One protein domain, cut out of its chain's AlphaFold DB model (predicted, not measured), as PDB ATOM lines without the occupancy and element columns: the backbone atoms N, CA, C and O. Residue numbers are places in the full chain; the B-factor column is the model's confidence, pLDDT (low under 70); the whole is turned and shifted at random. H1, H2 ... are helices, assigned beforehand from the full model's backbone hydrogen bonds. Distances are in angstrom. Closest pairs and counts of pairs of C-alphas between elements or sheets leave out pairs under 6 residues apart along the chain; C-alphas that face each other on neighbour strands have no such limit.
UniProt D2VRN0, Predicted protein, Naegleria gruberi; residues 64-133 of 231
ATOM      1  N   ASP A  64      16.558  16.951 145.357       83.75
ATOM      2  CA  ASP A  64      17.674  16.422 146.112       83.75
ATOM      3  C   ASP A  64      17.762  14.915 145.832       83.75
ATOM      4  O   ASP A  64      16.795  14.163 146.008       83.75
ATOM      5  N   LYS A  65      18.923  14.483 145.329       81.69
ATOM      6  CA  LYS A  65      19.187  13.082 144.995       81.69
ATOM      7  C   LYS A  65      19.010  12.197 146.228       81.69
ATOM      8  O   LYS A  65      18.511  11.079 146.098       81.69
ATOM      9  N   LYS A  66      19.377  12.700 147.412       84.75
ATOM     10  CA  LYS A  66      19.281  11.964 148.674       84.75
ATOM     11  C   LYS A  66      17.821  11.710 149.050       84.75
ATOM     12  O   LYS A  66      17.434  10.560 149.240       84.75
ATOM     13  N   GLU A  67      17.002  12.761 149.044       83.69
ATOM     14  CA  GLU A  67      15.566  12.671 149.345       83.69
ATOM     15  C   GLU A  67      14.827  11.761 148.347       83.69
ATOM     16  O   GLU A  67      13.948  10.977 148.719       83.69
ATOM     17  N   MET A  68      15.198  11.832 147.064       80.00
ATOM     18  CA  MET A  68      14.633  10.973 146.025       80.00
ATOM     19  C   MET A  68      14.962   9.493 146.271       80.00
ATOM     20  O   MET A  68      14.057   8.659 146.227       80.00
ATOM     21  N   ASN A  69      16.224   9.164 146.557       81.50
ATOM     22  CA  ASN A  69      16.646   7.787 146.826       81.50
ATOM     23  C   ASN A  69      15.971   7.210 148.073       81.50
ATOM     24  O   ASN A  69      15.517   6.065 148.054       81.50
ATOM     25  N   GLU A  70      15.843   8.008 149.134       86.94
ATOM     26  CA  GLU A  70      15.122   7.609 150.344       86.94
ATOM     27  C   GLU A  70      13.643   7.330 150.041       86.94
ATOM     28  O   GLU A  70      13.103   6.282 150.401       86.94
ATOM     29  N   SER A  71      12.997   8.225 149.288       81.19
ATOM     30  CA  SER A  71      11.594   8.087 148.888       81.19
ATOM     31  C   SER A  71      11.343   6.831 148.045       81.19
ATOM     32  O   SER A  71      10.334   6.148 148.245       81.19
ATOM     33  N   ILE A  72      12.254   6.509 147.119       81.88
ATOM     34  CA  ILE A  72      12.193   5.303 146.279       81.88
ATOM     35  C   ILE A  72      12.420   4.043 147.120       81.88
ATOM     36  O   ILE A  72      11.677   3.075 146.975       81.88
ATOM     37  N   THR A  73      13.393   4.062 148.032       82.31
ATOM     38  CA  THR A  73      13.686   2.926 148.922       82.31
ATOM     39  C   THR A  73      12.488   2.603 149.815       82.31
ATOM     40  O   THR A  73      12.092   1.444 149.935       82.31
ATOM     41  N   ASN A  74      11.856   3.629 150.390       80.81
ATOM     42  CA  ASN A  74      10.652   3.463 151.202       80.81
ATOM     43  C   ASN A  74       9.484   2.894 150.386       80.81
ATOM     44  O   ASN A  74       8.795   1.989 150.852       80.81
ATOM     45  N   LEU A  75       9.300   3.365 149.149       83.94
ATOM     46  CA  LEU A  75       8.284   2.825 148.246       83.94
ATOM     47  C   LEU A  75       8.540   1.348 147.918       83.94
ATOM     48  O   LEU A  75       7.616   0.544 147.980       83.94
ATOM     49  N   ALA A  76       9.787   0.979 147.618       80.50
ATOM     50  CA  ALA A  76      10.157  -0.404 147.336       80.50
ATOM     51  C   ALA A  76       9.861  -1.331 148.526       80.50
ATOM     52  O   ALA A  76       9.331  -2.423 148.335       80.50
ATOM     53  N   ARG A  77      10.128  -0.878 149.762       87.38
ATOM     54  CA  ARG A  77       9.774  -1.620 150.985       87.38
ATOM     55  C   ARG A  77       8.264  -1.818 151.124       87.38
ATOM     56  O   ARG A  77       7.836  -2.941 151.375       87.38
ATOM     57  N   MET A  78       7.469  -0.765 150.915       83.19
ATOM     58  CA  MET A  78       6.000  -0.847 150.971       83.19
ATOM     59  C   MET A  78       5.455  -1.844 149.940       83.19
ATOM     60  O   MET A  78       4.644  -2.700 150.277       83.19
ATOM     61  N   VAL A  79       5.942  -1.784 148.697       86.81
ATOM     62  CA  VAL A  79       5.522  -2.708 147.631       86.81
ATOM     63  C   VAL A  79       5.944  -4.147 147.941       86.81
ATOM     64  O   VAL A  79       5.142  -5.060 147.761       86.81
ATOM     65  N   ARG A  80       7.164  -4.368 148.452       85.56
ATOM     66  CA  ARG A  80       7.632  -5.707 148.851       85.56
ATOM     67  C   ARG A  80       6.735  -6.312 149.927       85.56
ATOM     68  O   ARG A  80       6.371  -7.476 149.820       85.56
ATOM     69  N   TYR A  81       6.354  -5.521 150.927       89.38
ATOM     70  CA  TYR A  81       5.457  -5.975 151.986       89.38
ATOM     71  C   TYR A  81       4.076  -6.369 151.440       89.38
ATOM     72  O   TYR A  81       3.591  -7.457 151.738       89.38
ATOM     73  N   LEU A  82       3.492  -5.555 150.553       86.12
ATOM     74  CA  LEU A  82       2.225  -5.889 149.889       86.12
ATOM     75  C   LEU A  82       2.307  -7.187 149.071       86.12
ATOM     76  O   LEU A  82       1.353  -7.963 149.058       86.12
ATOM     77  N   LEU A  83       3.434  -7.445 148.398       84.75
ATOM     78  CA  LEU A  83       3.641  -8.690 147.651       84.75
ATOM     79  C   LEU A  83       3.713  -9.914 148.571       84.75
ATOM     80  O   LEU A  83       3.156 -10.952 148.225       84.75
ATOM     81  N   ILE A  84       4.354  -9.788 149.738       90.38
ATOM     82  CA  ILE A  84       4.407 -10.861 150.743       90.38
ATOM     83  C   ILE A  84       3.000 -11.163 151.267       90.38
ATOM     84  O   ILE A  84       2.590 -12.320 151.250       90.38
ATOM     85  N   LEU A  85       2.233 -10.137 151.652       88.12
ATOM     86  CA  LEU A  85       0.853 -10.313 152.122       88.12
ATOM     87  C   LEU A  85      -0.040 -10.966 151.061       88.12
ATOM     88  O   LEU A  85      -0.817 -11.870 151.367       88.12
ATOM     89  N   LYS A  86       0.115 -10.556 149.795       86.38
ATOM     90  CA  LYS A  86      -0.584 -11.180 148.668       86.38
ATOM     91  C   LYS A  86      -0.197 -12.655 148.511       86.38
ATOM     92  O   LYS A  86      -1.075 -13.478 148.277       86.38
ATOM     93  N   GLY A  87       1.087 -12.990 148.653       85.62
ATOM     94  CA  GLY A  87       1.575 -14.373 148.608       85.62
ATOM     95  C   GLY A  87       1.037 -15.247 149.744       85.62
ATOM     96  O   GLY A  87       0.832 -16.437 149.551       85.62
ATOM     97  N   GLN A  88       0.739 -14.649 150.899       93.75
ATOM     98  CA  GLN A  88       0.129 -15.319 152.053       93.75
ATOM     99  C   GLN A  88      -1.403 -15.445 151.959       93.75
ATOM    100  O   GLN A  88      -2.028 -15.913 152.905       93.75
ATOM    101  N   GLY A  89      -2.026 -14.991 150.864       92.56
ATOM    102  CA  GLY A  89      -3.482 -15.033 150.694       92.56
ATOM    103  C   GLY A  89      -4.260 -14.030 151.556       92.56
ATOM    104  O   GLY A  89      -5.484 -14.093 151.606       92.56
ATOM    105  N   ARG A  90      -3.584 -13.075 152.211       94.50
ATOM    106  CA  ARG A  90      -4.201 -12.078 153.107       94.50
ATOM    107  C   ARG A  90      -4.761 -10.888 152.327       94.50
ATOM    108  O   ARG A  90      -4.243  -9.774 152.396       94.50
ATOM    109  N   THR A  91      -5.793 -11.127 151.528       91.81
ATOM    110  CA  THR A  91      -6.348 -10.135 150.591       91.81
ATOM    111  C   THR A  91      -6.962  -8.914 151.286       91.81
ATOM    112  O   THR A  91      -6.760  -7.800 150.807       91.81
ATOM    113  N   GLU A  92      -7.624  -9.092 152.431       93.38
ATOM    114  CA  GLU A  92      -8.237  -7.997 153.205       93.38
ATOM    115  C   GLU A  92      -7.200  -7.045 153.820       93.38
ATOM    116  O   GLU A  92      -7.344  -5.820 153.796       93.38
ATOM    117  N   GLU A  93      -6.097  -7.592 154.339       92.19
ATOM    118  CA  GLU A  93      -4.995  -6.779 154.860       92.19
ATOM    119  C   GLU A  93      -4.355  -5.954 153.738       92.19
ATOM    120  O   GLU A  93      -4.036  -4.778 153.931       92.19
ATOM    121  N   VAL A  94      -4.213  -6.544 152.543       91.81
ATOM    122  CA  VAL A  94      -3.699  -5.853 151.355       91.81
ATOM    123  C   VAL A  94      -4.608  -4.693 150.962       91.81
ATOM    124  O   VAL A  94      -4.096  -3.601 150.712       91.81
ATOM    125  N   THR A  95      -5.931  -4.878 150.921       92.31
ATOM    126  CA  THR A  95      -6.864  -3.797 150.562       92.31
ATOM    127  C   THR A  95      -6.806  -2.653 151.568       92.31
ATOM    128  O   THR A  95      -6.616  -1.501 151.169       92.31
ATOM    129  N   ASN A  96      -6.823  -2.964 152.866       94.19
ATOM    130  CA  ASN A  96      -6.742  -1.963 153.933       94.19
ATOM    131  C   ASN A  96      -5.431  -1.161 153.878       94.19
ATOM    132  O   ASN A  96      -5.416   0.067 154.030       94.19
ATOM    133  N   TRP A  97      -4.314  -1.842 153.611       89.94
ATOM    134  CA  TRP A  97      -3.021  -1.189 153.429       89.94
ATOM    135  C   TRP A  97      -2.975  -0.319 152.180       89.94
ATOM    136  O   TRP A  97      -2.446   0.790 152.226       89.94
ATOM    137  N   VAL A  98      -3.522  -0.794 151.061       91.31
ATOM    138  CA  VAL A  98      -3.578  -0.026 149.814       91.31
ATOM    139  C   VAL A  98      -4.387   1.254 150.008       91.31
ATOM    140  O   VAL A  98      -3.942   2.317 149.571       91.31
ATOM    141  N   ASP A  99      -5.519   1.195 150.702       92.31
ATOM    142  CA  ASP A  99      -6.336   2.379 150.964       92.31
ATOM    143  C   ASP A  99      -5.641   3.361 151.914       92.31
ATOM    144  O   ASP A  99      -5.601   4.565 151.645       92.31
ATOM    145  N   SER A 100      -4.950   2.852 152.934       90.88
ATOM    146  CA  SER A 100      -4.091   3.670 153.804       90.88
ATOM    147  C   SER A 100      -2.947   4.341 153.025       90.88
ATOM    148  O   SER A 100      -2.630   5.517 153.233       90.88
ATOM    149  N   LEU A 101      -2.335   3.624 152.077       91.31
ATOM    150  CA  LEU A 101      -1.260   4.146 151.233       91.31
ATOM    151  C   LEU A 101      -1.755   5.232 150.277       91.31
ATOM    152  O   LEU A 101      -1.059   6.236 150.110       91.31
ATOM    153  N   LYS A 102      -2.952   5.086 149.695       90.50
ATOM    154  CA  LYS A 102      -3.562   6.117 148.834       90.50
ATOM    155  C   LYS A 102      -3.703   7.457 149.561       90.50
ATOM    156  O   LYS A 102      -3.444   8.498 148.957       90.50
ATOM    157  N   MET A 103      -4.039   7.432 150.851       89.44
ATOM    158  CA  MET A 103      -4.184   8.637 151.678       89.44
ATOM    159  C   MET A 103      -2.840   9.218 152.155       89.44
ATOM    160  O   MET A 103      -2.750  10.385 152.545       89.44
ATOM    161  N   SER A 104      -1.755   8.441 152.099       93.81
ATOM    162  CA  SER A 104      -0.441   8.871 152.576       93.81
ATOM    163  C   SER A 104       0.238   9.860 151.621       93.81
ATOM    164  O   SER A 104       0.651   9.530 150.503       93.81
ATOM    165  N   LYS A 105       0.481  11.086 152.106       91.94
ATOM    166  CA  LYS A 105       1.255  12.113 151.377       91.94
ATOM    167  C   LYS A 105       2.657  11.626 150.993       91.94
ATOM    168  O   LYS A 105       3.145  11.963 149.914       91.94
ATOM    169  N   LYS A 106       3.302  10.831 151.858       87.38
ATOM    170  CA  LYS A 106       4.648  10.286 151.615       87.38
ATOM    171  C   LYS A 106       4.637   9.303 150.442       87.38
ATOM    172  O   LYS A 106       5.459   9.434 149.540       87.38
ATOM    173  N   PHE A 107       3.658   8.399 150.405       87.25
ATOM    174  CA  PHE A 107       3.484   7.451 149.303       87.25
ATOM    175  C   PHE A 107       3.237   8.171 147.971       87.25
ATOM    176  O   PHE A 107       3.957   7.946 146.997       87.25
ATOM    177  N   SER A 108       2.298   9.123 147.944       88.06
ATOM    178  CA  SER A 108       2.011   9.931 146.750       88.06
ATOM    179  C   SER A 108       3.247  10.690 146.244       88.06
ATOM    180  O   SER A 108       3.517  10.735 145.037       88.06
ATOM    181  N   ARG A 109       4.064  11.236 147.159       88.12
ATOM    182  CA  ARG A 109       5.331  11.902 146.822       88.12
ATOM    183  C   ARG A 109       6.333  10.931 146.188       88.12
ATOM    184  O   ARG A 109       6.868  11.249 145.125       88.12
ATOM    185  N   SER A 110       6.529   9.744 146.764       81.19
ATOM    186  CA  SER A 110       7.382   8.692 146.191       81.19
ATOM    187  C   SER A 110       6.918   8.244 144.804       81.19
ATOM    188  O   SER A 110       7.718   8.191 143.869       81.19
ATOM    189  N   VAL A 111       5.616   8.009 144.620       86.62
ATOM    190  CA  VAL A 111       5.038   7.650 143.314       86.62
ATOM    191  C   VAL A 111       5.251   8.768 142.288       86.62
ATOM    192  O   VAL A 111       5.587   8.508 141.129       86.62
ATOM    193  N   ARG A 112       5.126  10.038 142.699       87.88
ATOM    194  CA  ARG A 112       5.404  11.192 141.833       87.88
ATOM    195  C   ARG A 112       6.867  11.227 141.380       87.88
ATOM    196  O   ARG A 112       7.112  11.577 140.223       87.88
ATOM    197  N   PHE A 113       7.822  10.853 142.235       81.88
ATOM    198  CA  PHE A 113       9.233  10.736 141.848       81.88
ATOM    199  C   PHE A 113       9.449   9.660 140.788       81.88
ATOM    200  O   PHE A 113      10.012   9.959 139.733       81.88
ATOM    201  N   VAL A 114       8.929   8.452 141.016       79.56
ATOM    202  CA  VAL A 114       9.029   7.345 140.051       79.56
ATOM    203  C   VAL A 114       8.408   7.735 138.712       79.56
ATOM    204  O   VAL A 114       9.043   7.592 137.668       79.56
ATOM    205  N   ARG A 115       7.216   8.345 138.720       85.75
ATOM    206  CA  ARG A 115       6.560   8.833 137.497       85.75
ATOM    207  C   ARG A 115       7.416   9.860 136.754       85.75
ATOM    208  O   ARG A 115       7.472   9.837 135.526       85.75
ATOM    209  N   LYS A 116       8.080  10.778 137.467       84.12
ATOM    210  CA  LYS A 116       8.991  11.750 136.843       84.12
ATOM    211  C   LYS A 116      10.215  11.074 136.228       84.12
ATOM    212  O   LYS A 116      10.603  11.478 135.136       84.12
ATOM    213  N   LEU A 117      10.785  10.064 136.885       77.94
ATOM    214  CA  LEU A 117      11.894   9.275 136.341       77.94
ATOM    215  C   LEU A 117      11.469   8.533 135.071       77.94
ATOM    216  O   LEU A 117      12.105   8.703 134.040       77.94
ATOM    217  N   MET A 118      10.334   7.829 135.096       77.25
ATOM    218  CA  MET A 118       9.804   7.142 133.911       77.25
ATOM    219  C   MET A 118       9.541   8.096 132.744       77.25
ATOM    220  O   MET A 118       9.867   7.777 131.607       77.25
ATOM    221  N   ARG A 119       9.008   9.297 133.009       85.44
ATOM    222  CA  ARG A 119       8.817  10.318 131.964       85.44
ATOM    223  C   ARG A 119      10.136  10.824 131.387       85.44
ATOM    224  O   ARG A 119      10.181  11.118 130.200       85.44
ATOM    225  N   LYS A 120      11.187  10.960 132.203       79.12
ATOM    226  CA  LYS A 120      12.526  11.303 131.703       79.12
ATOM    227  C   LYS A 120      13.080  10.181 130.830       79.12
ATOM    228  O   LYS A 120      13.489  10.465 129.715       79.12
ATOM    229  N   PHE A 121      12.970   8.932 131.281       72.19
ATOM    230  CA  PHE A 121      13.402   7.771 130.502       72.19
ATOM    231  C   PHE A 121      12.657   7.644 129.173       72.19
ATOM    232  O   PHE A 121      13.287   7.418 128.151       72.19
ATOM    233  N   ALA A 122      11.337   7.845 129.156       76.88
ATOM    234  CA  ALA A 122      10.555   7.810 127.921       76.88
ATOM    235  C   ALA A 122      10.992   8.901 126.929       76.88
ATOM    236  O   ALA A 122      11.110   8.637 125.739       76.88
ATOM    237  N   LYS A 123      11.288  10.112 127.422       77.88
ATOM    238  CA  LYS A 123      11.807  11.207 126.588       77.88
ATOM    239  C   LYS A 123      13.210  10.920 126.056       77.88
ATOM    240  O   LYS A 123      13.470  11.180 124.891       77.88
ATOM    241  N   GLU A 124      14.094  10.371 126.885       72.31
ATOM    242  CA  GLU A 124      15.445   9.976 126.466       72.31
ATOM    243  C   GLU A 124      15.417   8.830 125.444       72.31
ATOM    244  O   GLU A 124      16.187   8.858 124.491       72.31
ATOM    245  N   GLN A 125      14.500   7.865 125.579       72.56
ATOM    246  CA  GLN A 125      14.300   6.803 124.583       72.56
ATOM    247  C   GLN A 125      13.733   7.326 123.259       72.56
ATOM    248  O   GLN A 125      14.113   6.835 122.202       72.56
ATOM    249  N   GLN A 126      12.840   8.319 123.292       73.56
ATOM    250  CA  GLN A 126      12.339   8.961 122.072       73.56
ATOM    251  C   GLN A 126      13.425   9.791 121.377       73.56
ATOM    252  O   GLN A 126      13.487   9.795 120.154       73.56
ATOM    253  N   ALA A 127      14.294  10.455 122.145       74.94
ATOM    254  CA  ALA A 127      15.368  11.283 121.603       74.94
ATOM    255  C   ALA A 127      16.553  10.467 121.055       74.94
ATOM    256  O   ALA A 127      17.097  10.817 120.015       74.94
ATOM    257  N   ASN A 128      16.947   9.379 121.727       70.44
ATOM    258  CA  ASN A 128      18.133   8.582 121.370       70.44
ATOM    259  C   ASN A 128      17.793   7.246 120.680       70.44
ATOM    260  O   ASN A 128      18.672   6.408 120.458       70.44
ATOM    261  N   GLY A 129      16.514   7.017 120.374       65.00
ATOM    262  CA  GLY A 129      16.006   5.746 119.870       65.00
ATOM    263  C   GLY A 129      16.005   4.616 120.921       65.00
ATOM    264  O   GLY A 129      16.539   4.749 122.028       65.00
ATOM    265  N   PRO A 130      15.445   3.439 120.582       61.66
ATOM    266  CA  PRO A 130      15.317   2.292 121.493       61.66
ATOM    267  C   PRO A 130      16.660   1.667 121.923       61.66
ATOM    268  O   PRO A 130      16.684   0.741 122.734       61.66
ATOM    269  N   LYS A 131      17.794   2.168 121.408       54.12
ATOM    270  CA  LYS A 131      19.150   1.697 121.725       54.12
ATOM    271  C   LYS A 131      19.746   2.297 122.998       54.12
ATOM    272  O   LYS A 131      20.864   1.918 123.347       54.12
ATOM    273  N   PHE A 132      19.035   3.156 123.736       50.16
ATOM    274  CA  PHE A 132      19.525   3.636 125.032       50.16
ATOM    275  C   PHE A 132      19.469   2.523 126.096       50.16
ATOM    276  O   PHE A 132      18.553   2.403 126.914       50.16
ATOM    277  N   VAL A 133      20.479   1.657 126.059       51.34
ATOM    278  CA  VAL A 133      20.811   0.699 127.104       51.34
ATOM    279  C   VAL A 133      21.429   1.501 128.243       51.34
ATOM    280  O   VAL A 133      22.616   1.802 128.240       51.34
TER     281      VAL A 133
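Overview. This is residues 64 to 133 of the 231 residues of the protein "Predicted protein" of Naegleria gruberi (UniProt D2VRN0). Three helices make a wide V: one arm is a helical hairpin of H1 and H2, and the other is the long H3, which meets H1 near the beginnings of both helices. H2 folds back beside the later part of H1, while residues 115 to 120 of H3 stick out free. The printed part has 70 residues, with three named helices in the order H1, H2, H3 and no named strand; its class is all helix. It is loose, with a radius of gyration of the C-alphas of 15.4 A, and elongated, spanning 44 by 26 by 17 A.

Arrangement. Start with H1, residues 65 to 87, whose residues 82 to 86 alone touch H2, residues 91 to 103; the closest C-alphas are those of Leu 82 and Val 94, 6.1 A apart. This hairpin has a shallow tilt of 23 degrees, opposite ways. Go back to residues 68 to 75 of H1, where it touches residues 106 to 114 of H3, itself residues 105 to 128. Their closest C-alphas, of Ser 71 and Ser 110, are 5.0 A apart, and their lines are about perpendicular at 74 degrees. H2 and H3 are close but not clearly touching: the closest C-alphas, of Leu 101 and Phe 107, are 6.1 A apart. In H1, H2 and H3 every O i to N i+4 pair is within hydrogen-bond range.

Along the chain. Find C-alpha 65 at (19.187, 13.082, 144.995); from there H1 runs 32.8 A to C-alpha 87 at (1.575, -14.373, 148.608). H2 covers 18.9 A. H3 runs 34.6 A, ending at C-alpha 128 at (18.133, 8.582, 121.370).

Size, cuts and confidence. The two C-alphas farthest apart, of Glu 92 and Asn 128, are 44.5 A apart. The printed part has no cut, and both links are tight. Look for low confidence at residues 129 to 133, under 70; the mean pLDDT of the printed part is 83.1.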